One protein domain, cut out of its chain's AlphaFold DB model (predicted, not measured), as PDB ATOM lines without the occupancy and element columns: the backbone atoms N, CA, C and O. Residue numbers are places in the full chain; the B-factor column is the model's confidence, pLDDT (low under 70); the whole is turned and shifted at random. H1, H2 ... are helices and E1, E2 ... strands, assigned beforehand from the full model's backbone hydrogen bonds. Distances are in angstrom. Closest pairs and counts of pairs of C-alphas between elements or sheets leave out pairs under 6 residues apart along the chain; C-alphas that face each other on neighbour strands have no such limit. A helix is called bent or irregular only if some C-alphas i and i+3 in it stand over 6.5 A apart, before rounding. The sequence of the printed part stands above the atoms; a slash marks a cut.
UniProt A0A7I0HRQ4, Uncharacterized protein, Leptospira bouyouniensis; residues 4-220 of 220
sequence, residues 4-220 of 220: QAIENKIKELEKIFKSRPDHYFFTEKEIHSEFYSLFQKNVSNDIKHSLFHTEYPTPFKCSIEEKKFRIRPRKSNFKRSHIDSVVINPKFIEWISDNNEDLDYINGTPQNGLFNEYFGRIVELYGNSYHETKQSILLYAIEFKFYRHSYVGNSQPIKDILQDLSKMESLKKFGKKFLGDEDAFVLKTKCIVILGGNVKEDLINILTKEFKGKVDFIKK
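Overview. This is residues 4 to 220 of the 220 residues of an uncharacterized protein of Leptospira bouyouniensis (UniProt A0A7I0HRQ4). A strongly twisted five-stranded sheet stands between helices in three layers: H1 and H2 cover one face, the long H6 and short H7 the other. H3, H4 and H5 cluster at one end of the longest axis; H7 lies toward the opposite end. The printed part has 217 residues with seven named helices and five named strands, along the chain H1 H2 E1 E2 H3 H4 H5 E3 H6 E4 H7 E5, and its class is mixed. The sheet, ordered E1 E2 E3 E4 E5, is mixed, antiparallel from E1 to E3 and parallel from E3 to E5. The whole is compact, with a radius of gyration of the C-alphas of 18.0 A and spans of 52 by 42 by 30 A.

Arrangement. Inner strands E3, residues 138 to 147, and E4, residues 186 to 195, are parallel at 14 degrees, with N 143 and O 190 3.0 A apart, within hydrogen-bond range. Edge strand E5, residues 216 to 219, is parallel to E4, with N 193 and O 216 at 2.8 A. E2, residues 79 to 88, is antiparallel to E3, with N 142 and O 85 at 2.8 A. Edge strand E1, residues 52 to 62, forms a hairpin with E2, with N 83 and O 56 at 2.7 A; E1 bends by 69 degrees at residue 59, E2 by 79 degrees at residue 85. H6, residues 155 to 179, is on the sheet, its closest C-alphas to E4 being Met 168 and Thr 189, 6.0 A. H7, residues 201 to 210, is on the same face. E3, H6, E4 and E4, H7, E5 are strand-helix-strand units, parallel neighbours joined through a helix, with right-handed crossovers. On the opposite face, H1, residues 4 to 19, has a height over the sheet of 8.9 A, and H2, residues 28 to 40, 8.1 A. H1 touches H2 with residues 9 to 13 alone, closest at the C-alphas of Leu 13 and Phe 35, 6.2 A. H5, residues 115 to 133, is irregular, with C-alphas 117 and 120 7.2 A apart; its residues 123 to 130 alone touch H6, closest at the C-alphas of Gly 127 and Leu 179, 5.1 A. H3, residues 90 to 98, touches H4, residues 103 to 107, closest at the C-alphas of Ile 96 and Leu 103, 6.6 A. Every O i to N i+4 pair is within hydrogen-bond range in H1, H3, H6 and H7, against 8 of 9 in H2, 13 of 15 in H5 and 0 of 1 in H4, where 2 of 2 O i to N i+3 pairs are.

Along the chain. H6 measures 35.9 A, E3 27.2 A, E4 26.6 A and H5 25.9 A. H1 begins at C-alpha 4 (102.412, 105.740, 105.175); E5 ends at C-alpha 219 (113.440, 101.541, 86.878).

Size, cuts and confidence. The C-alphas farthest apart, of Asn 100 and Asp 202, are 54.8 A apart. The printed part has no cut; the links H2 to E1 and E1 to E2 are long. pLDDT is under 70 at residues 41 to 48, 63 to 76, 111 to 114, 116 and 150 to 152.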
ATOM      1  N   GLN A   4     102.260 104.676 106.167       92.88
ATOM      2  CA  GLN A   4     102.412 105.740 105.175       92.88
ATOM      3  C   GLN A   4     103.801 106.389 105.222       92.88
ATOM      4  O   GLN A   4     104.361 106.713 104.175       92.88
ATOM      5  N   ALA A   5     104.380 106.554 106.413       91.12
ATOM      6  CA  ALA A   5     105.738 107.068 106.560       91.12
ATOM      7  C   ALA A   5     106.766 106.142 105.887       91.12
ATOM      8  O   ALA A   5     107.659 106.628 105.198       91.12
ATOM      9  N   ILE A   6     106.594 104.824 106.020       93.19
ATOM     10  CA  ILE A   6     107.465 103.807 105.410       93.19
ATOM     11  C   ILE A   6     107.352 103.858 103.879       93.19
ATOM     12  O   ILE A   6     108.361 103.920 103.183       93.19
ATOM     13  N   GLU A   7     106.131 103.932 103.344       95.69
ATOM     14  CA  GLU A   7     105.888 104.077 101.897       95.69
ATOM     15  C   GLU A   7     106.491 105.378 101.340       95.69
ATOM     16  O   GLU A   7     107.024 105.403 100.231       95.69
ATOM     17  N   ASN A   8     106.465 106.465 102.117       95.25
ATOM     18  CA  ASN A   8     107.116 107.714 101.727       95.25
ATOM     19  C   ASN A   8     108.643 107.561 101.646       95.25
ATOM     20  O   ASN A   8     109.247 108.124 100.735       95.25
ATOM     21  N   LYS A   9     109.261 106.768 102.533       94.94
ATOM     22  CA  LYS A   9     110.696 106.452 102.453       94.94
ATOM     23  C   LYS A   9     111.042 105.603 101.235       94.94
ATOM     24  O   LYS A   9     112.076 105.835 100.619       94.94
ATOM     25  N   ILE A  10     110.163 104.689 100.821       96.44
ATOM     26  CA  ILE A  10     110.342 103.927  99.572       96.44
ATOM     27  C   ILE A  10     110.319 104.870  98.361       96.44
ATOM     28  O   ILE A  10     111.188 104.789  97.496       96.44
ATOM     29  N   LYS A  11     109.379 105.823  98.324       97.38
ATOM     30  CA  LYS A  11     109.328 106.851  97.269       97.38
ATOM     31  C   LYS A  11     110.550 107.769  97.282       97.38
ATOM     32  O   LYS A  11     110.987 108.235  96.235       97.38
ATOM     33  N   GLU A  12     111.090 108.072  98.459       97.00
ATOM     34  CA  GLU A  12     112.321 108.854  98.602       97.00
ATOM     35  C   GLU A  12     113.532 108.085  98.042       97.00
ATOM     36  O   GLU A  12     114.278 108.646  97.240       97.00
ATOM     37  N   LEU A  13     113.657 106.786  98.344       96.75
ATOM     38  CA  LEU A  13     114.662 105.905  97.738       96.75
ATOM     39  C   LEU A  13     114.524 105.850  96.210       96.75
ATOM     40  O   LEU A  13     115.520 105.977  95.502       96.75
ATOM     41  N   GLU A  14     113.300 105.712  95.692       97.94
ATOM     42  CA  GLU A  14     113.029 105.730  94.250       97.94
ATOM     43  C   GLU A  14     113.523 107.030  93.598       97.94
ATOM     44  O   GLU A  14     114.195 106.992  92.565       97.94
ATOM     45  N   LYS A  15     113.236 108.186  94.213       97.62
ATOM     46  CA  LYS A  15     113.719 109.489  93.729       97.62
ATOM     47  C   LYS A  15     115.244 109.551  93.713       97.62
ATOM     48  O   LYS A  15     115.817 109.982  92.713       97.62
ATOM     49  N   ILE A  16     115.897 109.102  94.785       96.56
ATOM     50  CA  ILE A  16     117.362 109.064  94.872       96.56
ATOM     51  C   ILE A  16     117.918 108.185  93.753       96.56
ATOM     52  O   ILE A  16     118.736 108.660  92.968       96.56
ATOM     53  N   PHE A  17     117.413 106.961  93.605       96.56
ATOM     54  CA  PHE A  17     117.857 106.024  92.577       96.56
ATOM     55  C   PHE A  17     117.741 106.593  91.158       96.56
ATOM     56  O   PHE A  17     118.699 106.514  90.389       96.56
ATOM     57  N   LYS A  18     116.602 107.215  90.828       96.00
ATOM     58  CA  LYS A  18     116.367 107.821  89.507       96.00
ATOM     59  C   LYS A  18     117.216 109.069  89.253       96.00
ATOM     60  O   LYS A  18     117.587 109.326  88.116       96.00
ATOM     61  N   SER A  19     117.530 109.842  90.294       96.50
ATOM     62  CA  SER A  19     118.307 111.088  90.166       96.50
ATOM     63  C   SER A  19     119.823 110.883  90.061       96.50
ATOM     64  O   SER A  19     120.539 111.769  89.599       96.50
ATOM     65  N   ARG A  20     120.335 109.737  90.523       94.81
ATOM     66  CA  ARG A  20     121.774 109.440  90.575       94.81
ATOM     67  C   ARG A  20     122.235 108.683  89.327       94.81
ATOM     68  O   ARG A  20     121.452 107.935  88.751       94.81
ATOM     69  N   PRO A  21     123.507 108.785  88.908       91.69
ATOM     70  CA  PRO A  21     124.021 108.013  87.774       91.69
ATOM     71  C   PRO A  21     124.064 106.499  88.057       91.69
ATOM     72  O   PRO A  21     123.968 106.052  89.197       91.69
ATOM     73  N   ASP A  22     124.176 105.674  87.011       85.00
ATOM     74  CA  ASP A  22     124.132 104.193  87.077       85.00
ATOM     75  C   ASP A  22     125.243 103.518  87.873       85.00
ATOM     76  O   ASP A  22     125.130 102.357  88.261       85.00
ATOM     77  N   HIS A  23     126.327 104.240  88.104       86.69
ATOM     78  CA  HIS A  23     127.448 103.794  88.910       86.69
ATOM     79  C   HIS A  23     127.386 104.339  90.341       86.69
ATOM     80  O   HIS A  23     128.356 104.194  91.063       86.69
ATOM     81  N   TYR A  24     126.297 104.994  90.757       90.94
ATOM     82  CA  TYR A  24     126.160 105.425  92.152       90.94
ATOM     83  C   TYR A  24     125.901 104.235  93.086       90.94
ATOM     84  O   TYR A  24     126.494 104.158  94.153       90.94
ATOM     85  N   PHE A  25     125.050 103.295  92.660       91.56
ATOM     86  CA  PHE A  25     124.844 102.016  93.338       91.56
ATOM     87  C   PHE A  25     125.535 100.911  92.537       91.56
ATOM     88  O   PHE A  25     125.169 100.632  91.392       91.56
ATOM     89  N   PHE A  26     126.540 100.279  93.133       89.25
ATOM     90  CA  PHE A  26     127.242  99.124  92.583       89.25
ATOM     91  C   PHE A  26     126.598  97.805  93.010       89.25
ATOM     92  O   PHE A  26     126.611  96.846  92.237       89.25
ATOM     93  N   THR A  27     126.030  97.757  94.212       92.12
ATOM     94  CA  THR A  27     125.528  96.551  94.872       92.12
ATOM     95  C   THR A  27     124.170  96.787  95.528       92.12
ATOM     96  O   THR A  27     123.804  97.902  95.893       92.12
ATOM     97  N   GLU A  28     123.429  95.699  95.736       93.38
ATOM     98  CA  GLU A  28     122.169  95.701  96.490       93.38
ATOM     99  C   GLU A  28     122.354  96.226  97.928       93.38
ATOM    100  O   GLU A  28     121.523  96.967  98.449       93.38
ATOM    101  N   LYS A  29     123.507  95.948  98.549       92.94
ATOM    102  CA  LYS A  29     123.823  96.391  99.913       92.94
ATOM    103  C   LYS A  29     123.914  97.913 100.057       92.94
ATOM    104  O   LYS A  29     123.572  98.451 101.111       92.94
ATOM    105  N   GLU A  30     124.348  98.624  99.021       94.94
ATOM    106  CA  GLU A  30     124.369 100.092  99.041       94.94
ATOM    107  C   GLU A  30     122.952 100.668  98.967       94.94
ATOM    108  O   GLU A  30     122.667 101.663  99.626       94.94
ATOM    109  N   ILE A  31     122.037 100.005  98.252       94.12
ATOM    110  CA  ILE A  31     120.612 100.360  98.258       94.12
ATOM    111  C   ILE A  31     120.022 100.148  99.656       94.12
ATOM    112  O   ILE A  31     119.329 101.033 100.160       94.12
ATOM    113  N   HIS A  32     120.328  99.022 100.312       93.88
ATOM    114  CA  HIS A  32     119.880  98.766 101.689       93.88
ATOM    115  C   HIS A  32     120.397  99.838 102.651       93.88
ATOM    116  O   HIS A  32     119.649 100.341 103.487       93.88
ATOM    117  N   SER A  33     121.671 100.209 102.509       93.25
ATOM    118  CA  SER A  33     122.327 101.210 103.354       93.25
ATOM    119  C   SER A  33     121.736 102.606 103.145       93.25
ATOM    120  O   SER A  33     121.458 103.308 104.119       93.25
ATOM    121  N   GLU A  34     121.481 103.000 101.893       94.88
ATOM    122  CA  GLU A  34     120.798 104.259 101.586       94.88
ATOM    123  C   GLU A  34     119.401 104.262 102.205       94.88
ATOM    124  O   GLU A  34     119.059 105.203 102.920       94.88
ATOM    125  N   PHE A  35     118.625 103.191 102.014       94.50
ATOM    126  CA  PHE A  35     117.282 103.073 102.577       94.50
ATOM    127  C   PHE A  35     117.293 103.141 104.109       94.50
ATOM    128  O   PHE A  35     116.531 103.920 104.676       94.50
ATOM    129  N   TYR A  36     118.209 102.430 104.777       92.19
ATOM    130  CA  TYR A  36     118.426 102.521 106.227       92.19
ATOM    131  C   TYR A  36     118.687 103.967 106.671       92.19
ATOM    132  O   TYR A  36     118.073 104.453 107.624       92.19
ATOM    133  N   SER A  37     119.539 104.698 105.941       91.94
ATOM    134  CA  SER A  37     119.849 106.099 106.249       91.94
ATOM    135  C   SER A  37     118.609 107.004 106.208       91.94
ATOM    136  O   SER A  37     118.512 107.959 106.983       91.94
ATOM    137  N   LEU A  38     117.624 106.693 105.354       91.62
ATOM    138  CA  LEU A  38     116.380 107.460 105.260       91.62
ATOM    139  C   LEU A  38     115.513 107.337 106.515       91.62
ATOM    140  O   LEU A  38     114.746 108.264 106.800       91.62
ATOM    141  N   PHE A  39     115.630 106.230 107.256       85.44
ATOM    142  CA  PHE A  39     114.952 106.043 108.540       85.44
ATOM    143  C   PHE A  39     115.684 106.755 109.672       85.44
ATOM    144  O   PHE A  39     115.021 107.377 110.495       85.44
ATOM    145  N   GLN A  40     117.021 106.748 109.674       81.88
ATOM    146  CA  GLN A  40     117.822 107.370 110.736       81.88
ATOM    147  C   GLN A  40     117.697 108.896 110.789       81.88
ATOM    148  O   GLN A  40     117.736 109.478 111.868       81.88
ATOM    149  N   LYS A  41     117.474 109.557 109.647       69.69
ATOM    150  CA  LYS A  41     117.396 111.029 109.562       69.69
ATOM    151  C   LYS A  41     116.278 111.670 110.409       69.69
ATOM    152  O   LYS A  41     116.313 112.878 110.591       69.69
ATOM    153  N   ASN A  42     115.311 110.891 110.917       61.25
ATOM    154  CA  ASN A  42     114.104 111.399 111.587       61.25
ATOM    155  C   ASN A  42     113.748 110.690 112.915       61.25
ATOM    156  O   ASN A  42     112.621 110.849 113.390       61.25
ATOM    157  N   VAL A  43     114.631 109.873 113.499       58.84
ATOM    158  CA  VAL A  43     114.328 109.203 114.781       58.84
ATOM    159  C   VAL A  43     114.662 110.156 115.931       58.84
ATOM    160  O   VAL A  43     115.787 110.646 116.003       58.84
ATOM    161  N   SER A  44     113.698 110.452 116.815       53.50
ATOM    162  CA  SER A  44     114.011 111.155 118.068       53.50
ATOM    163  C   SER A  44     114.801 110.218 118.982       53.50
ATOM    164  O   SER A  44     114.537 109.015 119.025       53.50
ATOM    165  N   ASN A  45     115.760 110.766 119.727       55.88
ATOM    166  CA  ASN A  45     116.626 110.014 120.646       55.88
ATOM    167  C   ASN A  45     115.870 109.318 121.801       55.88
ATOM    168  O   ASN A  45     116.497 108.655 122.622       55.88
ATOM    169  N   ASP A  46     114.545 109.466 121.886       54.59
ATOM    170  CA  ASP A  46     113.739 108.991 123.014       54.59
ATOM    171  C   ASP A  46     113.406 107.494 122.929       54.59
ATOM    172  O   ASP A  46     113.047 106.881 123.934       54.59
ATOM    173  N   ILE A  47     113.547 106.871 121.751       57.78
ATOM    174  CA  ILE A  47     113.372 105.422 121.599       57.78
ATOM    175  C   ILE A  47     114.740 104.753 121.753       57.78
ATOM    176  O   ILE A  47     115.586 104.836 120.865       57.78
ATOM    177  N   LYS A  48     114.946 104.031 122.863       62.06
ATOM    178  CA  LYS A  48     116.197 103.297 123.154       62.06
ATOM    179  C   LYS A  48     116.549 102.206 122.127       62.06
ATOM    180  O   LYS A  48     117.671 101.713 122.132       62.06
ATOM    181  N   HIS A  49     115.612 101.836 121.252       73.38
ATOM    182  CA  HIS A  49     115.776 100.787 120.247       73.38
ATOM    183  C   HIS A  49     115.430 101.282 118.844       73.38
ATOM    184  O   HIS A  49     114.411 101.941 118.630       73.38
ATOM    185  N   SER A  50     116.246 100.902 117.859       79.25
ATOM    186  CA  SER A  50     115.918 101.156 116.457       79.25
ATOM    187  C   SER A  50     114.644 100.403 116.079       79.25
ATOM    188  O   SER A  50     114.548  99.194 116.277       79.25
ATOM    189  N   LEU A  51     113.678 101.108 115.488       88.12
ATOM    190  CA  LEU A  51     112.484 100.488 114.905       88.12
ATOM    191  C   LEU A  51     112.775  99.836 113.551       88.12
ATOM    192  O   LEU A  51     111.989  99.018 113.086       88.12
ATOM    193  N   PHE A  52     113.868 100.227 112.896       90.69
ATOM    194  CA  PHE A  52     114.245  99.749 111.573       90.69
ATOM    195  C   PHE A  52     115.459  98.827 111.676       90.69
ATOM    196  O   PHE A  52     116.495  99.215 112.223       90.69
ATOM    197  N   HIS A  53     115.307  97.598 111.195       91.81
ATOM    198  CA  HIS A  53     116.310  96.537 111.296       91.81
ATOM    199  C   HIS A  53     116.639  96.014 109.905       91.81
ATOM    200  O   HIS A  53     115.751  95.884 109.063       91.81
ATOM    201  N   THR A  54     117.908  95.693 109.681       92.56
ATOM    202  CA  THR A  54     118.402  95.079 108.443       92.56
ATOM    203  C   THR A  54     118.784  93.631 108.689       92.56
ATOM    204  O   THR A  54     119.186  93.295 109.800       92.56
ATOM    205  N   GLU A  55     118.696  92.789 107.659       92.06
ATOM    206  CA  GLU A  55     119.022  91.355 107.754       92.06
ATOM    207  C   GLU A  55     118.242  90.647 108.886       92.06
ATOM    208  O   GLU A  55     118.739  89.742 109.559       92.06
ATOM    209  N   TYR A  56     116.980  91.044 109.083       92.62
ATOM    210  CA  TYR A  56     116.144  90.544 110.165       92.62
ATOM    211  C   TYR A  56     115.843  89.054 109.984       92.62
ATOM    212  O   TYR A  56     115.285  88.642 108.962       92.62
ATOM    213  N   PRO A  57     116.157  88.202 110.960       91.31
ATOM    214  CA  PRO A  57     116.183  86.772 110.736       91.31
ATOM    215  C   PRO A  57     114.755  86.196 110.665       91.31
ATOM    216  O   PRO A  57     113.895  86.456 111.508       91.31
ATOM    217  N   THR A  58     114.476  85.329 109.689       90.44
ATOM    218  CA  THR A  58     113.127  84.760 109.493       90.44
ATOM    219  C   THR A  58     112.748  83.807 110.625       90.44
ATOM    220  O   THR A  58     113.600  83.017 111.038       90.44
ATOM    221  N   PRO A  59     111.486  83.757 111.097       86.94
ATOM    222  CA  PRO A  59     111.068  82.792 112.120       86.94
ATOM    223  C   PRO A  59     110.968  81.353 111.573       86.94
ATOM    224  O   PRO A  59     110.525  80.441 112.253       86.94
ATOM    225  N   PHE A  60     111.381  81.111 110.332       84.31
ATOM    226  CA  PHE A  60     111.426  79.800 109.696       84.31
ATOM    227  C   PHE A  60     112.805  79.538 109.086       84.31
ATOM    228  O   PHE A  60     113.576  80.456 108.800       84.31
ATOM    229  N   LYS A  61     113.113  78.257 108.877       81.62
ATOM    230  CA  LYS A  61     114.319  77.798 108.181       81.62
ATOM    231  C   LYS A  61     114.066  77.658 106.681       81.62
ATOM    232  O   LYS A  61     112.937  77.424 106.257       81.62
ATOM    233  N   CYS A  62     115.123  77.777 105.886       71.38
ATOM    234  CA  CYS A  62     115.050  77.801 104.429       71.38
ATOM    235  C   CYS A  62     115.963  76.738 103.812       71.38
ATOM    236  O   CYS A  62     117.045  76.457 104.325       71.38
ATOM    237  N   SER A  63     115.524  76.157 102.693       67.94
ATOM    238  CA  SER A  63     116.339  75.287 101.844       67.94
ATOM    239  C   SER A  63     116.551  75.968 100.499       67.94
ATOM    240  O   SER A  63     115.572  76.298  99.828       67.94
ATOM    241  N   ILE A  64     117.813  76.151 100.109       57.38
ATOM    242  CA  ILE A  64     118.179  76.673  98.784       57.38
ATOM    243  C   ILE A  64     117.812  75.646  97.698       57.38
ATOM    244  O   ILE A  64     117.310  76.012  96.639       57.38
ATOM    245  N   GLU A  65     117.979  74.351  97.980       59.66
ATOM    246  CA  GLU A  65     117.759  73.268  97.011       59.66
ATOM    247  C   GLU A  65     116.280  73.054  96.678       59.66
ATOM    248  O   GLU A  65     115.921  72.796  95.531       59.66
ATOM    249  N   GLU A  66     115.390  73.191  97.664       56.56
ATOM    250  CA  GLU A  66     113.973  72.881  97.454       56.56
ATOM    251  C   GLU A  66     113.165  74.033  96.843       56.56
ATOM    252  O   GLU A  66     111.981  73.837  96.559       56.56
ATOM    253  N   LYS A  67     113.756  75.231  96.683       54.84
ATOM    254  CA  LYS A  67     113.069  76.470  96.248       54.84
ATOM    255  C   LYS A  67     111.772  76.767  97.018       54.84
ATOM    256  O   LYS A  67     110.894  77.476  96.535       54.84
ATOM    257  N   LYS A  68     111.609  76.164  98.195       55.94
ATOM    258  CA  LYS A  68     110.390  76.200  98.993       55.94
ATOM    259  C   LYS A  68     110.769  76.609 100.397       55.94
ATOM    260  O   LYS A  68     111.467  75.884 101.108       55.94
ATOM    261  N   PHE A  69     110.246  77.752 100.805       60.03
ATOM    262  CA  PHE A  69     110.232  78.147 102.199       60.03
ATOM    263  C   PHE A  69     109.273  77.217 102.921       60.03
ATOM    264  O   PHE A  69     108.099  77.089 102.570       60.03
ATOM    265  N   ARG A  70     109.800  76.477 103.891       60.97
ATOM    266  CA  ARG A  70     108.983  75.595 104.713       60.97
ATOM    267  C   ARG A  70     109.230  75.941 106.159       60.97
ATOM    268  O   ARG A  70     110.364  76.027 106.614       60.97
ATOM    269  N   ILE A  71     108.143  76.036 106.904       63.28
ATOM    270  CA  ILE A  71     108.183  76.017 108.359       63.28
ATOM    271  C   ILE A  71     108.607  74.597 108.754       63.28
ATOM    272  O   ILE A  71     107.785  73.685 108.847       63.28
ATOM    273  N   ARG A  72     109.922  74.386 108.844       66.19
ATOM    274  CA  ARG A  72     110.527  73.079 109.097       66.19
ATOM    275  C   ARG A  72     110.627  72.801 110.597       66.19
ATOM    276  O   ARG A  72     110.699  73.740 111.389       66.19
ATOM    277  N   PRO A  73     110.670  71.515 110.991       59.09
ATOM    278  CA  PRO A  73     110.847  71.135 112.381       59.09
ATOM    279  C   PRO A  73     112.116  71.743 112.974       59.09
ATOM    280  O   PRO A  73     113.138  71.879 112.286       59.09
ATOM    281  N   ARG A  74     112.040  72.013 114.280       59.72
ATOM    282  CA  ARG A  74     113.119  72.486 115.155       59.72
ATOM    283  C   ARG A  74     114.462  71.835 114.761       59.72
ATOM    284  O   ARG A  74     115.338  72.498 114.226       59.72
ATOM    285  N   LYS A  75     114.578  70.506 114.811       63.41
ATOM    286  CA  LYS A  75     115.833  69.751 114.577       63.41
ATOM    287  C   LYS A  75     116.378  69.685 113.131       63.41
ATOM    288  O   LYS A  75     117.242  68.863 112.863       63.41
ATOM    289  N   SER A  76     115.904  70.493 112.183       69.56
ATOM    290  CA  SER A  76     116.423  70.428 110.805       69.56
ATOM    291  C   SER A  76     117.795  71.105 110.632       69.56
ATOM    292  O   SER A  76     118.049  72.143 111.245       69.56
ATOM    293  N   ASN A  77     118.638  70.561 109.741       71.56
ATOM    294  CA  ASN A  77     119.969  71.094 109.386       71.56
ATOM    295  C   ASN A  77     119.919  72.343 108.483       71.56
ATOM    296  O   ASN A  77     120.950  72.857 108.055       71.56
ATOM    297  N   PHE A  78     118.719  72.829 108.164       74.19
ATOM    298  CA  PHE A  78     118.526  74.006 107.326       74.19
ATOM    299  C   PHE A  78     118.909  75.290 108.068       74.19
ATOM    300  O   PHE A  78     118.649  75.439 109.267       74.19
ATOM    301  N   LYS A  79     119.492  76.240 107.333       77.12
ATOM    302  CA  LYS A  79     119.823  77.572 107.852       77.12
ATOM    303  C   LYS A  79     118.578  78.460 107.872       77.12
ATOM    304  O   LYS A  79     117.644  78.264 107.090       77.12
ATOM    305  N   ARG A  80     118.545  79.436 108.778       80.75
ATOM    306  CA  ARG A  80     117.569  80.532 108.697       80.75
ATOM    307  C   ARG A  80     117.892  81.401 107.487       80.75
ATOM    308  O   ARG A  80     119.051  81.488 107.086       80.75
ATOM    309  N   SER A  81     116.869  82.027 106.925       86.88
ATOM    310  CA  SER A  81     117.063  83.160 106.026       86.88
ATOM    311  C   SER A  81     116.904  84.451 106.831       86.88
ATOM    312  O   SER A  81     116.727  84.424 108.054       86.88
ATOM    313  N   HIS A  82     116.980  85.572 106.141       92.81
ATOM    314  CA  HIS A  82     116.701  86.889 106.670       92.81
ATOM    315  C   HIS A  82     115.799  87.642 105.699       92.81
ATOM    316  O   HIS A  82     115.666  87.257 104.532       92.81
ATOM    317  N   ILE A  83     115.187  88.689 106.234       95.31
ATOM    318  CA  ILE A  83     114.493  89.739 105.516       95.31
ATOM    319  C   ILE A  83     115.428  90.934 105.426       95.31
ATOM    320  O   ILE A  83     115.980  91.345 106.449       95.31
ATOM    321  N   ASP A  84     115.604  91.496 104.236       95.75
ATOM    322  CA  ASP A  84     116.565  92.585 104.021       95.75
ATOM    323  C   ASP A  84     116.308  93.779 104.934       95.75
ATOM    324  O   ASP A  84     117.245  94.375 105.470       95.75
ATOM    325  N   SER A  85     115.039  94.139 105.120       95.38
ATOM    326  CA  SER A  85     114.642  95.249 105.979       95.38
ATOM    327  C   SER A  85     113.283  95.014 106.624       95.38
ATOM    328  O   SER A  85     112.319  94.642 105.955       95.38
ATOM    329  N   VAL A  86     113.174  95.294 107.921       95.62
ATOM    330  CA  VAL A  86     111.894  95.278 108.637       95.62
ATOM    331  C   VAL A  86     111.704  96.536 109.466       95.62
ATOM    332  O   VAL A  86     112.658  97.164 109.925       95.62
ATOM    333  N   VAL A  87     110.437  96.868 109.680       94.75
ATOM    334  CA  VAL A  87     110.011  97.878 110.638       94.75
ATOM    335  C   VAL A  87     109.239  97.196 111.753       94.75
ATOM    336  O   VAL A  87     108.156  96.651 111.524       94.75
ATOM    337  N   ILE A  88     109.785  97.261 112.958       94.25
ATOM    338  CA  ILE A  88     109.188  96.707 114.168       94.25
ATOM    339  C   ILE A  88     108.089  97.642 114.662       94.25
ATOM    340  O   ILE A  88     108.218  98.870 114.619       94.25
ATOM    341  N   ASN A  89     106.983  97.058 115.118       93.81
ATOM    342  CA  ASN A  89     105.930  97.818 115.760       93.81
ATOM    343  C   ASN A  89     106.414  98.322 117.132       93.81
ATOM    344  O   ASN A  89     106.747  97.497 117.984       93.81
ATOM    345  N   PRO A  90     106.422  99.642 117.403       91.94
ATOM    346  CA  PRO A  90     106.804 100.156 118.719       91.94
ATOM    347  C   PRO A  90     105.960  99.569 119.859       91.94
ATOM    348  O   PRO A  90     106.486  99.387 120.948       91.94
ATOM    349  N   LYS A  91     104.700  99.178 119.607       92.69
ATOM    350  CA  LYS A  91     103.865  98.515 120.620       92.69
ATOM    351  C   LYS A  91     104.381  97.147 121.042       92.69
ATOM    352  O   LYS A  91     104.199  96.773 122.192       92.69
ATOM    353  N   PHE A  92     105.066  96.431 120.154       94.31
ATOM    354  CA  PHE A  92     105.730  95.189 120.533       94.31
ATOM    355  C   PHE A  92     106.939  95.450 121.444       94.31
ATOM    356  O   PHE A  92     107.150  94.723 122.406       94.31
ATOM    357  N   ILE A  93     107.703  96.514 121.181       91.75
ATOM    358  CA  ILE A  93     108.853  96.905 122.013       91.75
ATOM    359  C   ILE A  93     108.392  97.338 123.407       91.75
ATOM    360  O   ILE A  93     108.965  96.898 124.400       91.75
ATOM    361  N   GLU A  94     107.343  98.164 123.472       92.25
ATOM    362  CA  GLU A  94     106.686  98.541 124.730       92.25
ATOM    363  C   GLU A  94     106.236  97.284 125.487       92.25
ATOM    364  O   GLU A  94     106.611  97.107 126.639       92.25
ATOM    365  N   TRP A  95     105.550  96.352 124.815       95.12
ATOM    366  CA  TRP A  95     105.083  95.108 125.430       95.12
ATOM    367  C   TRP A  95     106.220  94.241 125.994       95.12
ATOM    368  O   TRP A  95     106.099  93.741 127.109       95.12
ATOM    369  N   ILE A  96     107.330  94.079 125.261       93.69
ATOM    370  CA  ILE A  96     108.516  93.348 125.747       93.69
ATOM    371  C   ILE A  96     109.074  94.012 127.011       93.69
ATOM    372  O   ILE A  96     109.357  93.325 127.991       93.69
ATOM    373  N   SER A  97     109.184  95.343 127.007       91.94
ATOM    374  CA  SER A  97     109.667  96.106 128.161       91.94
ATOM    375  C   SER A  97     108.732  95.978 129.367       91.94
ATOM    376  O   SER A  97     109.197  95.716 130.473       91.94
ATOM    377  N   ASP A  98     107.423  96.137 129.164       94.38
ATOM    378  CA  ASP A  98     106.415  96.112 130.230       94.38
ATOM    379  C   ASP A  98     106.294  94.726 130.884       94.38
ATOM    380  O   ASP A  98     106.004  94.618 132.076       94.38
ATOM    381  N   ASN A  99     106.572  93.661 130.126       95.25
ATOM    382  CA  ASN A  99     106.562  92.283 130.617       95.25
ATOM    383  C   ASN A  99     107.926  91.808 131.156       95.25
ATOM    384  O   ASN A  99     108.057  90.638 131.513       95.25
ATOM    385  N   ASN A 100     108.929  92.692 131.263       92.25
ATOM    386  CA  ASN A 100     110.299  92.357 131.683       92.25
ATOM    387  C   ASN A 100     110.929  91.211 130.866       92.25
ATOM    388  O   ASN A 100     111.677  90.387 131.397       92.25
ATOM    389  N   GLU A 101     110.613  91.152 129.574       91.62
ATOM    390  CA  GLU A 101     111.180  90.177 128.650       91.62
ATOM    391  C   GLU A 101     112.529  90.660 128.100       91.62
ATOM    392  O   GLU A 101     112.829  91.856 128.072       91.62
ATOM    393  N   ASP A 102     113.360  89.723 127.639       88.62
ATOM    394  CA  ASP A 102     114.658  90.060 127.052       88.62
ATOM    395  C   ASP A 102     114.479  90.866 125.750       88.62
ATOM    396  O   ASP A 102     113.843  90.425 124.786       88.62
ATOM    397  N   LEU A 103     115.078  92.056 125.709       87.00
ATOM    398  CA  LEU A 103     115.031  92.962 124.563       87.00
ATOM    399  C   LEU A 103     115.688  92.356 123.317       87.00
ATOM    400  O   LEU A 103     115.360  92.764 122.203       87.00
ATOM    401  N   ASP A 104     116.549  91.347 123.460       87.00
ATOM    402  CA  ASP A 104     117.115  90.624 122.323       87.00
ATOM    403  C   ASP A 104     116.040  89.957 121.439       87.00
ATOM    404  O   ASP A 104     116.253  89.765 120.237       87.00
ATOM    405  N   TYR A 105     114.851  89.647 121.975       87.31
ATOM    406  CA  TYR A 105     113.750  89.104 121.171       87.31
ATOM    407  C   TYR A 105     113.211  90.098 120.138       87.31
ATOM    408  O   TYR A 105     112.664  89.670 119.120       87.31
ATOM    409  N   ILE A 106     113.442  91.401 120.329       89.31
ATOM    410  CA  ILE A 106     113.146  92.436 119.331       89.31
ATOM    411  C   ILE A 106     113.969  92.199 118.057       89.31
ATOM    412  O   ILE A 106     113.479  92.453 116.964       89.31
ATOM    413  N   ASN A 107     115.181  91.645 118.165       86.38
ATOM    414  CA  ASN A 107     116.053  91.354 117.021       86.38
ATOM    415  C   ASN A 107     115.683  90.042 116.294       86.38
ATOM    416  O   ASN A 107     116.341  89.651 115.332       86.38
ATOM    417  N   GLY A 108     114.675  89.299 116.766       79.81
ATOM    418  CA  GLY A 108     114.286  88.000 116.203       79.81
ATOM    419  C   GLY A 108     115.279  86.852 116.465       79.81
ATOM    420  O   GLY A 108     115.078  85.735 115.956       79.81
ATOM    421  N   THR A 109     116.335  87.101 117.246       76.94
ATOM    422  CA  THR A 109     117.322  86.132 117.753       76.94
ATOM    423  C   THR A 109     117.895  86.609 119.090       76.94
ATOM    424  O   THR A 109     118.432  87.714 119.118       76.94
ATOM    425  N   PRO A 110     117.923  85.772 120.142       72.06
ATOM    426  CA  PRO A 110     118.829  85.994 121.264       72.06
ATOM    427  C   PRO A 110     120.285  85.866 120.811       72.06
ATOM    428  O   PRO A 110     120.593  84.987 119.997       72.06
ATOM    429  N   GLN A 111     121.180  86.706 121.343       64.38
ATOM    430  CA  GLN A 111     122.577  86.803 120.886       64.38
ATOM    431  C   GLN A 111     123.368  85.482 120.974       64.38
ATOM    432  O   GLN A 111     124.323  85.299 120.224       64.38
ATOM    433  N   ASN A 112     122.948  84.531 121.821       62.53
ATOM    434  CA  ASN A 112     123.728  83.327 122.144       62.53
ATOM    435  C   ASN A 112     122.980  81.983 121.995       62.53
ATOM    436  O   ASN A 112     123.468  80.961 122.471       62.53
ATOM    437  N   GLY A 113     121.802  81.948 121.362       62.59
ATOM    438  CA  GLY A 113     120.971  80.733 121.308       62.59
ATOM    439  C   GLY A 113     121.009  79.987 119.972       62.59
ATOM    440  O   GLY A 113     120.981  80.596 118.899       62.59
ATOM    441  N   LEU A 114     120.958  78.650 119.997       68.50
ATOM    442  CA  LEU A 114     120.642  77.874 118.791       68.50
ATOM    443  C   LEU A 114     119.186  78.161 118.382       68.50
ATOM    444  O   LEU A 114     118.310  78.210 119.239       68.50
ATOM    445  N   PHE A 115     118.874  78.262 117.075       72.75
ATOM    446  CA  PHE A 115     117.492  78.519 116.588       72.75
ATOM    447  C   PHE A 115     116.431  77.664 117.261       72.75
ATOM    448  O   PHE A 115     115.313  78.088 117.546       72.75
ATOM    449  N   ASN A 116     116.816  76.427 117.515       69.19
ATOM    450  CA  ASN A 116     115.944  75.454 118.104       69.19
ATOM    451  C   ASN A 116     115.542  75.865 119.515       69.19
ATOM    452  O   ASN A 116     114.392  75.680 119.871       69.19
ATOM    453  N   GLU A 117     116.459  76.391 120.310       73.19
ATOM    454  CA  GLU A 117     116.242  76.722 121.717       73.19
ATOM    455  C   GLU A 117     115.213  77.834 121.884       73.19
ATOM    456  O   GLU A 117     114.307  77.683 122.698       73.19
ATOM    457  N   TYR A 118     115.257  78.865 121.041       77.94
ATOM    458  CA  TYR A 118     114.377  80.022 121.193       77.94
ATOM    459  C   TYR A 118     113.145  80.034 120.287       77.94
ATOM    460  O   TYR A 118     112.270  80.862 120.512       77.94
ATOM    461  N   PHE A 119     113.015  79.160 119.278       84.19
ATOM    462  CA  PHE A 119     111.856  79.209 118.368       84.19
ATOM    463  C   PHE A 119     110.510  79.102 119.104       84.19
ATOM    464  O   PHE A 119     109.589  79.858 118.811       84.19
ATOM    465  N   GLY A 120     110.407  78.186 120.075       85.69
ATOM    466  CA  GLY A 120     109.195  78.050 120.891       85.69
ATOM    467  C   GLY A 120     108.889  79.326 121.672       85.69
ATOM    468  O   GLY A 120     107.752  79.782 121.666       85.69
ATOM    469  N   ARG A 121     109.928  79.945 122.242       88.25
ATOM    470  CA  ARG A 121     109.812  81.203 122.981       88.25
ATOM    471  C   ARG A 121     109.416  82.375 122.082       88.25
ATOM    472  O   ARG A 121     108.577  83.169 122.467       88.25
ATOM    473  N   ILE A 122     109.949  82.449 120.862       88.81
ATOM    474  CA  ILE A 122     109.537  83.448 119.866       88.81
ATOM    475  C   ILE A 122     108.043  83.320 119.548       88.81
ATOM    476  O   ILE A 122     107.335  84.322 119.529       88.81
ATOM    477  N   VAL A 123     107.558  82.099 119.298       91.38
ATOM    478  CA  VAL A 123     106.133  81.863 119.018       91.38
ATOM    479  C   VAL A 123     105.268  82.270 120.210       91.38
ATOM    480  O   VAL A 123     104.250  82.922 120.015       91.38
ATOM    481  N   GLU A 124     105.690  81.916 121.421       93.00
ATOM    482  CA  GLU A 124     104.999  82.276 122.659       93.00
ATOM    483  C   GLU A 124     104.925  83.797 122.856       93.00
ATOM    484  O   GLU A 124     103.833  84.338 122.977       93.00
ATOM    485  N   LEU A 125     106.064  84.498 122.820       93.69
ATOM    486  CA  LEU A 125     106.125  85.947 123.042       93.69
ATOM    487  C   LEU A 125     105.325  86.720 121.993       93.69
ATOM    488  O   LEU A 125     104.536  87.602 122.330       93.69
ATOM    489  N   TYR A 126     105.494  86.376 120.714       94.75
ATOM    490  CA  TYR A 126     104.750  87.027 119.636       94.75
ATOM    491  C   TYR A 126     103.254  86.713 119.730       94.75
ATOM    492  O   TYR A 126     102.429  87.580 119.450       94.75
ATOM    493  N   GLY A 127     102.906  85.492 120.143       95.31
ATOM    494  CA  GLY A 127     101.528  85.074 120.370       95.31
ATOM    495  C   GLY A 127     100.878  85.887 121.477       95.31
ATOM    496  O   GLY A 127      99.855  86.522 121.234       95.31
ATOM    497  N   ASN A 128     101.490  85.927 122.660       96.81
ATOM    498  CA  ASN A 128     100.975  86.662 123.817       96.81
ATOM    499  C   ASN A 128     100.810  88.149 123.494       96.81
ATOM    500  O   ASN A 128      99.714  88.692 123.644       96.81
ATOM    501  N   SER A 129     101.845  88.774 122.920       96.94
ATOM    502  CA  SER A 129     101.777  90.182 122.530       96.94
ATOM    503  C   SER A 129     100.653  90.452 121.526       96.94
ATOM    504  O   SER A 129      99.884  91.401 121.699       96.94
ATOM    505  N   TYR A 130     100.486  89.603 120.502       96.75
ATOM    506  CA  TYR A 130      99.390  89.755 119.542       96.75
ATOM    507  C   TYR A 130      98.018  89.525 120.183       96.75
ATOM    508  O   TYR A 130      97.067  90.253 119.898       96.75
ATOM    509  N   HIS A 131      97.880  88.523 121.053       95.69
ATOM    510  CA  HIS A 131      96.611  88.218 121.703       95.69
ATOM    511  C   HIS A 131      96.128  89.366 122.591       95.69
ATOM    512  O   HIS A 131      94.930  89.660 122.557       95.69
ATOM    513  N   GLU A 132      97.046  90.017 123.304       96.62
ATOM    514  CA  GLU A 132      96.765  91.145 124.193       96.62
ATOM    515  C   GLU A 132      96.545  92.454 123.434       96.62
ATOM    516  O   GLU A 132      95.568  93.159 123.675       96.62
ATOM    517  N   THR A 133      97.430  92.783 122.490       96.00
ATOM    518  CA  THR A 133      97.418  94.101 121.833       96.00
ATOM    519  C   THR A 133      96.578  94.142 120.560       96.00
ATOM    520  O   THR A 133      96.169  95.220 120.128       96.00
ATOM    521  N   LYS A 134      96.340  92.981 119.931       95.69
ATOM    522  CA  LYS A 134      95.791  92.845 118.570       95.69
ATOM    523  C   LYS A 134      96.580  93.626 117.519       95.69
ATOM    524  O   LYS A 134      96.014  94.070 116.522       95.69
ATOM    525  N   GLN A 135      97.886  93.792 117.725       95.94
ATOM    526  CA  GLN A 135      98.759  94.480 116.781       95.94
ATOM    527  C   GLN A 135      99.880  93.587 116.271       95.94
ATOM    528  O   GLN A 135     100.490  92.837 117.028       95.94
ATOM    529  N   SER A 136     100.190  93.719 114.982       96.81
ATOM    530  CA  SER A 136     101.273  92.976 114.346       96.81
ATOM    531  C   SER A 136     102.627  93.254 114.997       96.81
ATOM    532  O   SER A 136     102.916  94.399 115.353       96.81
ATOM    533  N   ILE A 137     103.485  92.233 115.057       96.31
ATOM    534  CA  ILE A 137     104.864  92.359 115.564       96.31
ATOM    535  C   ILE A 137     105.706  93.253 114.646       96.31
ATOM    536  O   ILE A 137     106.355  94.203 115.088       96.31
ATOM    537  N   LEU A 138     105.661  92.982 113.342       96.69
ATOM    538  CA  LEU A 138     106.283  93.798 112.308       96.69
ATOM    539  C   LEU A 138     105.211  94.640 111.614       96.69
ATOM    540  O   LEU A 138     104.213  94.117 111.118       96.69
ATOM    541  N   LEU A 139     105.435  95.946 111.503       96.44
ATOM    542  CA  LEU A 139     104.600  96.797 110.651       96.44
ATOM    543  C   LEU A 139     104.899  96.536 109.176       96.44
ATOM    544  O   LEU A 139     104.005  96.604 108.333       96.44
ATOM    545  N   TYR A 140     106.159  96.248 108.857       97.31
ATOM    546  CA  TYR A 140     106.609  96.145 107.479       97.31
ATOM    547  C   TYR A 140     107.787  95.179 107.339       97.31
ATOM    548  O   TYR A 140     108.685  95.184 108.177       97.31
ATOM    549  N   ALA A 141     107.803  94.397 106.264       97.75
ATOM    550  CA  ALA A 141     108.929  93.581 105.817       97.75
ATOM    551  C   ALA A 141     109.195  93.839 104.329       97.75
ATOM    552  O   ALA A 141     108.251  93.896 103.536       97.75
ATOM    553  N   ILE A 142     110.459  94.034 103.957       97.94
ATOM    554  CA  ILE A 142     110.871  94.408 102.605       97.94
ATOM    555  C   ILE A 142     112.027  93.518 102.156       97.94
ATOM    556  O   ILE A 142     112.997  93.352 102.892       97.94
ATOM    557  N   GLU A 143     111.909  92.991 100.941       97.56
ATOM    558  CA  GLU A 143     113.002  92.390 100.171       97.56
ATOM    559  C   GLU A 143     113.353  93.308  99.011       97.56
ATOM    560  O   GLU A 143     112.452  93.836  98.342       97.56
ATOM    561  N   PHE A 144     114.641  93.464  98.745       97.19
ATOM    562  CA  PHE A 144     115.127  94.156  97.567       97.19
ATOM    563  C   PHE A 144     115.800  93.173  96.621       97.19
ATOM    564  O   PHE A 144     116.510  92.250  97.016       97.19
ATOM    565  N   LYS A 145     115.621  93.423  95.327       96.12
ATOM    566  CA  LYS A 145     116.457  92.838  94.285       96.12
ATOM    567  C   LYS A 145     117.032  93.924  93.416       96.12
ATOM    568  O   LYS A 145     116.278  94.743  92.896       96.12
ATOM    569  N   PHE A 146     118.344  93.908  93.222       95.44
ATOM    570  CA  PHE A 146     119.011  94.857  92.338       95.44
ATOM    571  C   PHE A 146     119.657  94.178  91.133       95.44
ATOM    572  O   PHE A 146     120.597  93.393  91.260       95.44
ATOM    573  N   TYR A 147     119.198  94.552  89.939       93.62
ATOM    574  CA  TYR A 147     119.803  94.141  88.677       93.62
ATOM    575  C   TYR A 147     120.411  95.359  87.993       93.62
ATOM    576  O   TYR A 147     119.704  96.271  87.569       93.62
ATOM    577  N   ARG A 148     121.741  95.377  87.887       88.25
ATOM    578  CA  ARG A 148     122.482  96.515  87.327       88.25
ATOM    579  C   ARG A 148     122.791  96.379  85.838       88.25
ATOM    580  O   ARG A 148     122.775  97.372  85.120       88.25
ATOM    581  N   HIS A 149     123.119  95.169  85.387       81.94
ATOM    582  CA  HIS A 149     123.721  94.936  84.073       81.94
ATOM    583  C   HIS A 149     122.932  93.943  83.218       81.94
ATOM    584  O   HIS A 149     122.158  93.126  83.705       81.94
ATOM    585  N   SER A 150     123.210  93.966  81.920       64.06
ATOM    586  CA  SER A 150     122.594  93.143  80.878       64.06
ATOM    587  C   SER A 150     122.959  91.649  80.904       64.06
ATOM    588  O   SER A 150     122.375  90.872  80.147       64.06
ATOM    589  N   TYR A 151     123.939  91.240  81.718       62.84
ATOM    590  CA  TYR A 151     124.525  89.889  81.693       62.84
ATOM    591  C   TYR A 151     123.886  88.888  82.664       62.84
ATOM    592  O   TYR A 151     124.314  87.741  82.708       62.84
ATOM    593  N   VAL A 152     122.851  89.274  83.416       64.12
ATOM    594  CA  VAL A 152     122.250  88.406  84.455       64.12
ATOM    595  C   VAL A 152     121.473  87.213  83.856       64.12
ATOM    596  O   VAL A 152     121.070  86.292  84.564       64.12
ATOM    597  N   GLY A 153     121.298  87.170  82.529       71.94
ATOM    598  CA  GLY A 153     120.439  86.190  81.865       71.94
ATOM    599  C   GLY A 153     118.970  86.371  82.265       71.94
ATOM    600  O   GLY A 153     118.630  87.219  83.085       71.94
ATOM    601  N   ASN A 154     118.070  85.581  81.675       72.50
ATOM    602  CA  ASN A 154     116.631  85.773  81.903       72.50
ATOM    603  C   ASN A 154     116.068  84.880  83.014       72.50
ATOM    604  O   ASN A 154     115.105  85.245  83.679       72.50
ATOM    605  N   SER A 155     116.651  83.699  83.233       81.12
ATOM    606  CA  SER A 155     116.073  82.697  84.136       81.12
ATOM    607  C   SER A 155     116.435  82.908  85.604       81.12
ATOM    608  O   SER A 155     115.637  82.558  86.471       81.12
ATOM    609  N   GLN A 156     117.614  83.463  85.895       87.81
ATOM    610  CA  GLN A 156     118.055  83.691  87.268       87.81
ATOM    611  C   GLN A 156     117.248  84.807  87.954       87.81
ATOM    612  O   GLN A 156     116.679  84.519  89.005       87.81
ATOM    613  N   PRO A 157     117.033  85.989  87.333       92.19
ATOM    614  CA  PRO A 157     116.230  87.049  87.945       92.19
ATOM    615  C   PRO A 157     114.808  86.620  88.326       92.19
ATOM    616  O   PRO A 157     114.299  86.976  89.386       92.19
ATOM    617  N   ILE A 158     114.163  85.813  87.477       92.69
ATOM    618  CA  ILE A 158     112.822  85.275  87.746       92.69
ATOM    619  C   ILE A 158     112.840  84.366  88.980       92.69
ATOM    620  O   ILE A 158     111.952  84.458  89.825       92.69
ATOM    621  N   LYS A 159     113.838  83.480  89.091       91.12
ATOM    622  CA  LYS A 159     113.959  82.564  90.233       91.12
ATOM    623  C   LYS A 159     114.190  83.320  91.535       91.12
ATOM    624  O   LYS A 159     113.550  82.974  92.524       91.12
ATOM    625  N   ASP A 160     115.053  84.328  91.512       92.06
ATOM    626  CA  ASP A 160     115.382  85.124  92.693       92.06
ATOM    627  C   ASP A 160     114.141  85.885  93.185       92.06
ATOM    628  O   ASP A 160     113.754  85.757  94.342       92.06
ATOM    629  N   ILE A 161     113.405  86.545  92.281       95.00
ATOM    630  CA  ILE A 161     112.162  87.250  92.643       95.00
ATOM    631  C   ILE A 161     111.092  86.284  93.178       95.00
ATOM    632  O   ILE A 161     110.398  86.586  94.150       95.00
ATOM    633  N   LEU A 162     110.938  85.101  92.570       93.94
ATOM    634  CA  LEU A 162     110.013  84.078  93.078       93.94
ATOM    635  C   LEU A 162     110.404  83.590  94.477       93.94
ATOM    636  O   LEU A 162     109.525  83.300  95.292       93.94
ATOM    637  N   GLN A 163     111.705  83.492  94.753       91.25
ATOM    638  CA  GLN A 163     112.212  83.133  96.067       91.25
ATOM    639  C   GLN A 163     111.812  84.198  97.096       91.25
ATOM    640  O   GLN A 163     111.221  83.852  98.118       91.25
ATOM    641  N   ASP A 164     112.017  85.480  96.815       94.19
ATOM    642  CA  ASP A 164     111.661  86.547  97.759       94.19
ATOM    643  C   ASP A 164     110.153  86.643  97.992       94.19
ATOM    644  O   ASP A 164     109.700  86.725  99.134       94.19
ATOM    645  N   LEU A 165     109.346  86.511  96.934       95.25
ATOM    646  CA  LEU A 165     107.886  86.442  97.056       95.25
ATOM    647  C   LEU A 165     107.438  85.273  97.942       95.25
ATOM    648  O   LEU A 165     106.575  85.437  98.806       95.25
ATOM    649  N   SER A 166     108.040  84.093  97.771       92.81
ATOM    650  CA  SER A 166     107.729  82.929  98.609       92.81
ATOM    651  C   SER A 166     108.177  83.125 100.064       92.81
ATOM    652  O   SER A 166     107.501  82.657 100.989       92.81
ATOM    653  N   LYS A 167     109.273  83.860 100.288       92.25
ATOM    654  CA  LYS A 167     109.723  84.270 101.623       92.25
ATOM    655  C   LYS A 167     108.694  85.185 102.290       92.25
ATOM    656  O   LYS A 167     108.299  84.916 103.425       92.25
ATOM    657  N   MET A 168     108.202  86.199 101.572       95.12
ATOM    658  CA  MET A 168     107.167  87.123 102.056       95.12
ATOM    659  C   MET A 168     105.864  86.398 102.401       95.12
ATOM    660  O   MET A 168     105.318  86.580 103.489       95.12
ATOM    661  N   GLU A 169     105.407  85.503 101.525       94.31
ATOM    662  CA  GLU A 169     104.222  84.674 101.772       94.31
ATOM    663  C   GLU A 169     104.404  83.779 103.012       94.31
ATOM    664  O   GLU A 169     103.469  83.534 103.775       94.31
ATOM    665  N   SER A 170     105.626  83.307 103.263       92.94
ATOM    666  CA  SER A 170     105.925  82.464 104.423       92.94
ATOM    667  C   SER A 170     105.870  83.217 105.751       92.94
ATOM    668  O   SER A 170     105.525  82.606 106.761       92.94
ATOM    669  N   LEU A 171     106.144  84.527 105.767       94.00
ATOM    670  CA  LEU A 171     105.943  85.364 106.959       94.00
ATOM    671  C   LEU A 171     104.457  85.455 107.325       94.00
ATOM    672  O   LEU A 171     104.094  85.277 108.486       94.00
ATOM    673  N   LYS A 172     103.598  85.653 106.322       95.38
ATOM    674  CA  LYS A 172     102.137  85.678 106.481       95.38
ATOM    675  C   LYS A 172     101.593  84.325 106.948       95.38
ATOM    676  O   LYS A 172     100.874  84.228 107.943       95.38
ATOM    677  N   LYS A 173     102.047  83.236 106.317       94.50
ATOM    678  CA  LYS A 173     101.723  81.860 106.742       94.50
ATOM    679  C   LYS A 173     102.200  81.552 108.160       94.50
ATOM    680  O   LYS A 173     101.526  80.797 108.858       94.50
ATOM    681  N   PHE A 174     103.343  82.095 108.584       92.81
ATOM    682  CA  PHE A 174     103.829  81.950 109.955       92.81
ATOM    683  C   PHE A 174     102.851  82.581 110.952       92.81
ATOM    684  O   PHE A 174     102.439  81.887 111.882       92.81
ATOM    685  N   GLY A 175     102.420  83.827 110.711       94.81
ATOM    686  CA  GLY A 175     101.397  84.493 111.523       94.81
ATOM    687  C   GLY A 175     100.138  83.638 111.641       94.81
ATOM    688  O   GLY A 175      99.759  83.229 112.737       94.81
ATOM    689  N   LYS A 176      99.563  83.236 110.503       95.56
ATOM    690  CA  LYS A 176      98.340  82.424 110.479       95.56
ATOM    691  C   LYS A 176      98.487  81.105 111.236       95.56
ATOM    692  O   LYS A 176      97.589  80.699 111.966       95.56
ATOM    693  N   LYS A 177      99.610  80.408 111.039       93.44
ATOM    694  CA  LYS A 177      99.831  79.069 111.595       93.44
ATOM    695  C   LYS A 177     100.075  79.081 113.102       93.44
ATOM    696  O   LYS A 177      99.641  78.150 113.770       93.44
ATOM    697  N   PHE A 178     100.827  80.055 113.607       92.31
ATOM    698  CA  PHE A 178     101.309  80.033 114.989       92.31
ATOM    699  C   PHE A 178     100.665  81.079 115.889       92.31
ATOM    700  O   PHE A 178     100.643  80.879 117.095       92.31
ATOM    701  N   LEU A 179     100.147  82.162 115.313       94.56
ATOM    702  CA  LEU A 179      99.566  83.292 116.041       94.56
ATOM    703  C   LEU A 179      98.056  83.445 115.764       94.56
ATOM    704  O   LEU A 179      97.406  84.334 116.303       94.56
ATOM    705  N   GLY A 180      97.493  82.584 114.907       94.69
ATOM    706  CA  GLY A 180      96.061  82.518 114.602       94.69
ATOM    707  C   GLY A 180      95.560  83.525 113.563       94.69
ATOM    708  O   GLY A 180      94.414  83.413 113.136       94.69
ATOM    709  N   ASP A 181      96.400  84.459 113.112       97.00
ATOM    710  CA  ASP A 181      96.038  85.495 112.139       97.00
ATOM    711  C   ASP A 181      97.190  85.750 111.159       97.00
ATOM    712  O   ASP A 181      98.358  85.811 111.544       97.00
ATOM    713  N   GLU A 182      96.866  85.885 109.876       96.75
ATOM    714  CA  GLU A 182      97.838  86.119 108.807       96.75
ATOM    715  C   GLU A 182      98.632  87.421 108.998       96.75
ATOM    716  O   GLU A 182      99.822  87.478 108.666       96.75
ATOM    717  N   ASP A 183      98.012  88.424 109.621       96.56
ATOM    718  CA  ASP A 183      98.620  89.723 109.888       96.56
ATOM    719  C   ASP A 183      99.251  89.816 111.282       96.56
ATOM    720  O   ASP A 183      99.928  90.799 111.577       96.56
ATOM    721  N   ALA A 184      99.126  88.790 112.134       96.69
ATOM    722  CA  ALA A 184      99.665  88.821 113.497       96.69
ATOM    723  C   ALA A 184     101.183  89.022 113.549       96.69
ATOM    724  O   ALA A 184     101.699  89.717 114.419       96.69
ATOM    725  N   PHE A 185     101.923  88.409 112.622       96.62
ATOM    726  CA  PHE A 185     103.379  88.523 112.636       96.62
ATOM    727  C   PHE A 185     103.875  89.744 111.862       96.62
ATOM    728  O   PHE A 185     104.745  90.469 112.335       96.62
ATOM    729  N   VAL A 186     103.329  89.981 110.672       97.56
ATOM    730  CA  VAL A 186     103.720  91.103 109.820       97.56
ATOM    731  C   VAL A 186     102.492  91.712 109.170       97.56
ATOM    732  O   VAL A 186     101.717  90.997 108.544       97.56
ATOM    733  N   LEU A 187     102.337  93.032 109.264       97.38
ATOM    734  CA  LEU A 187     101.187  93.737 108.698       97.38
ATOM    735  C   LEU A 187     101.317  93.918 107.183       97.38
ATOM    736  O   LEU A 187     100.427  93.533 106.426       97.38
ATOM    737  N   LYS A 188     102.449  94.441 106.701       97.81
ATOM    738  CA  LYS A 188     102.730  94.576 105.264       97.81
ATOM    739  C   LYS A 188     104.030  93.896 104.861       97.81
ATOM    740  O   LYS A 188     105.034  93.972 105.557       97.81
ATOM    741  N   THR A 189     104.014  93.278 103.686       97.75
ATOM    742  CA  THR A 189     105.210  92.749 103.023       97.75
ATOM    743  C   THR A 189     105.365  93.412 101.662       97.75
ATOM    744  O   THR A 189     104.367  93.836 101.069       97.75
ATOM    745  N   LYS A 190     106.598  93.549 101.172       97.69
ATOM    746  CA  LYS A 190     106.867  94.136  99.857       97.69
ATOM    747  C   LYS A 190     108.161  93.597  99.271       97.69
ATOM    748  O   LYS A 190     109.174  93.536  99.951       97.69
ATOM    749  N   CYS A 191     108.119  93.243  97.996       97.94
ATOM    750  CA  CYS A 191     109.308  92.918  97.222       97.94
ATOM    751  C   CYS A 191     109.538  94.061  96.232       97.94
ATOM    752  O   CYS A 191     108.628  94.414  95.476       97.94
ATOM    753  N   ILE A 192     110.726  94.658  96.265       98.19
ATOM    754  CA  ILE A 192     111.092  95.809  95.440       98.19
ATOM    755  C   ILE A 192     112.203  95.383  94.490       98.19
ATOM    756  O   ILE A 192     113.294  95.014  94.913       98.19
ATOM    757  N   VAL A 193     111.932  95.453  93.191       97.69
ATOM    758  CA  VAL A 193     112.893  95.120  92.143       97.69
ATOM    759  C   VAL A 193     113.407  96.407  91.513       97.69
ATOM    760  O   VAL A 193     112.653  97.175  90.915       97.69
ATOM    761  N   ILE A 194     114.708  96.632  91.638       96.81
ATOM    762  CA  ILE A 194     115.409  97.824  91.178       96.81
ATOM    763  C   ILE A 194     116.221  97.459  89.935       96.81
ATOM    764  O   ILE A 194     117.051  96.547  89.961       96.81
ATOM    765  N   LEU A 195     115.965  98.164  88.836       95.56
ATOM    766  CA  LEU A 195     116.546  97.914  87.518       95.56
ATOM    767  C   LEU A 195     117.401  99.119  87.107       95.56
ATOM    768  O   LEU A 195     116.884 100.227  86.955       95.56
ATOM    769  N   GLY A 196     118.710  98.905  86.963       93.75
ATOM    770  CA  GLY A 196     119.651  99.911  86.457       93.75
ATOM    771  C   GLY A 196     119.448 100.211  84.970       93.75
ATOM    772  O   GLY A 196     118.867  99.405  84.244       93.75
ATOM    773  N   GLY A 197     119.976 101.344  84.496       91.44
ATOM    774  CA  GLY A 197     119.804 101.790  83.105       91.44
ATOM    775  C   GLY A 197     120.472 100.892  82.057       91.44
ATOM    776  O   GLY A 197     120.153 100.973  80.876       91.44
ATOM    777  N   ASN A 198     121.371  99.998  82.475       90.56
ATOM    778  CA  ASN A 198     122.040  99.028  81.603       90.56
ATOM    779  C   ASN A 198     121.355  97.645  81.563       90.56
ATOM    780  O   ASN A 198     121.913  96.691  81.010       90.56
ATOM    781  N   VAL A 199     120.178  97.483  82.173       91.88
ATOM    782  CA  VAL A 199     119.396  96.241  82.079       91.88
ATOM    783  C   VAL A 199     118.722  96.162  80.706       91.88
ATOM    784  O   VAL A 199     118.170  97.141  80.220       91.88
ATOM    785  N   LYS A 200     118.751  94.985  80.066       92.62
ATOM    786  CA  LYS A 200     118.121  94.791  78.749       92.62
ATOM    787  C   LYS A 200     116.608  94.993  78.829       92.62
ATOM    788  O   LYS A 200     115.958  94.361  79.661       92.62
ATOM    789  N   GLU A 201     116.061  95.754  77.889       92.62
ATOM    790  CA  GLU A 201     114.623  96.035  77.787       92.62
ATOM    791  C   GLU A 201     113.766  94.756  77.739       92.62
ATOM    792  O   GLU A 201     112.746  94.658  78.417       92.62
ATOM    793  N   ASP A 202     114.224  93.712  77.040       92.69
ATOM    794  CA  ASP A 202     113.539  92.412  77.012       92.69
ATOM    795  C   ASP A 202     113.376  91.807  78.411       92.69
ATOM    796  O   ASP A 202     112.306  91.305  78.756       92.69
ATOM    797  N   LEU A 203     114.419  91.882  79.245       92.06
ATOM    798  CA  LEU A 203     114.353  91.394  80.619       92.06
ATOM    799  C   LEU A 203     113.397  92.255  81.449       92.06
ATOM    800  O   LEU A 203     112.574  91.706  82.179       92.06
ATOM    801  N   ILE A 204     113.449  93.583  81.306       94.19
ATOM    802  CA  ILE A 204     112.519  94.503  81.981       94.19
ATOM    803  C   ILE A 204     111.071  94.120  81.654       94.19
ATOM    804  O   ILE A 204     110.238  94.020  82.562       94.19
ATOM    805  N   ASN A 205     110.772  93.861  80.381       94.44
ATOM    806  CA  ASN A 205     109.439  93.492  79.917       94.44
ATOM    807  C   ASN A 205     108.996  92.123  80.432       94.44
ATOM    808  O   ASN A 205     107.870  91.997  80.921       94.44
ATOM    809  N   ILE A 206     109.882  91.122  80.402       94.62
ATOM    810  CA  ILE A 206     109.619  89.796  80.975       94.62
ATOM    811  C   ILE A 206     109.274  89.921  82.462       94.62
ATOM    812  O   ILE A 206     108.217  89.456  82.882       94.62
ATOM    813  N   LEU A 207     110.121  90.594  83.248       95.06
ATOM    814  CA  LEU A 207     109.920  90.734  84.690       95.06
ATOM    815  C   LEU A 207     108.643  91.515  85.012       95.06
ATOM    816  O   LEU A 207     107.846  91.088  85.845       95.06
ATOM    817  N   THR A 208     108.415  92.636  84.325       95.50
ATOM    818  CA  THR A 208     107.233  93.480  84.558       95.50
ATOM    819  C   THR A 208     105.942  92.736  84.239       95.50
ATOM    820  O   THR A 208     104.952  92.894  84.951       95.50
ATOM    821  N   LYS A 209     105.942  91.915  83.183       96.44
ATOM    822  CA  LYS A 209     104.793  91.089  82.806       96.44
ATOM    823  C   LYS A 209     104.549  89.972  83.822       96.44
ATOM    824  O   LYS A 209     103.421  89.824  84.282       96.44
ATOM    825  N   GLU A 210     105.589  89.220  84.173       95.88
ATOM    826  CA  GLU A 210     105.505  88.047  85.057       95.88
ATOM    827  C   GLU A 210     105.065  88.421  86.483       95.88
ATOM    828  O   GLU A 210     104.258  87.730  87.111       95.88
ATOM    829  N   PHE A 211     105.559  89.554  86.990       97.06
ATOM    830  CA  PHE A 211     105.372  89.970  88.383       97.06
ATOM    831  C   PHE A 211     104.452  91.183  88.554       97.06
ATOM    832  O   PHE A 211     104.453  91.828  89.606       97.06
ATOM    833  N   LYS A 212     103.632  91.488  87.541       96.12
ATOM    834  CA  LYS A 212     102.670  92.595  87.584       96.12
ATOM    835  C   LYS A 212     101.769  92.493  88.821       96.12
ATOM    836  O   LYS A 212     101.083  91.493  89.018       96.12
ATOM    837  N   GLY A 213     101.766  93.545  89.640       95.00
ATOM    838  CA  GLY A 213     100.951  93.634  90.859       95.00
ATOM    839  C   GLY A 213     101.447  92.792  92.040       95.00
ATOM    840  O   GLY A 213     100.791  92.783  93.075       95.00
ATOM    841  N   LYS A 214     102.581  92.092  91.901       96.38
ATOM    842  CA  LYS A 214     103.198  91.292  92.974       96.38
ATOM    843  C   LYS A 214     104.456  91.942  93.543       96.38
ATOM    844  O   LYS A 214     104.767  91.735  94.711       96.38
ATOM    845  N   VAL A 215     105.176  92.696  92.717       97.19
ATOM    846  CA  VAL A 215     106.396  93.415  93.103       97.19
ATOM    847  C   VAL A 215     106.319  94.862  92.642       97.19
ATOM    848  O   VAL A 215     105.665  95.174  91.641       97.19
ATOM    849  N   ASP A 216     107.039  95.727  93.344       97.50
ATOM    850  CA  ASP A 216     107.217  97.118  92.948       97.50
ATOM    851  C   ASP A 216     108.494  97.242  92.125       97.50
ATOM    852  O   ASP A 216     109.570  96.840  92.565       97.50
ATOM    853  N   PHE A 217     108.382  97.815  90.929       97.19
ATOM    854  CA  PHE A 217     109.530  98.054  90.063       97.19
ATOM    855  C   PHE A 217     110.000  99.499  90.169       97.19
ATOM    856  O   PHE A 217     109.245 100.423  89.871       97.19
ATOM    857  N   ILE A 218     111.277  99.680  90.494       96.38
ATOM    858  CA  ILE A 218     111.981 100.955  90.365       96.38
ATOM    859  C   ILE A 218     112.928 100.819  89.178       96.38
ATOM    860  O   ILE A 218     113.845 100.004  89.193       96.38
ATOM    861  N   LYS A 219     112.684 101.602  88.132       94.62
ATOM    862  CA  LYS A 219     113.440 101.541  86.878       94.62
ATOM    863  C   LYS A 219     114.127 102.868  86.627       94.62
ATOM    864  O   LYS A 219     113.577 103.913  86.997       94.62
ATOM    865  N   LYS A 220     115.297 102.795  86.014       90.75
ATOM    866  CA  LYS A 220     115.974 103.953  85.454       90.75
ATOM    867  C   LYS A 220     115.595 104.204  84.010       90.75
ATOM    868  O   LYS A 220     115.219 103.218  83.342       90.75
TER     869      LYS A 220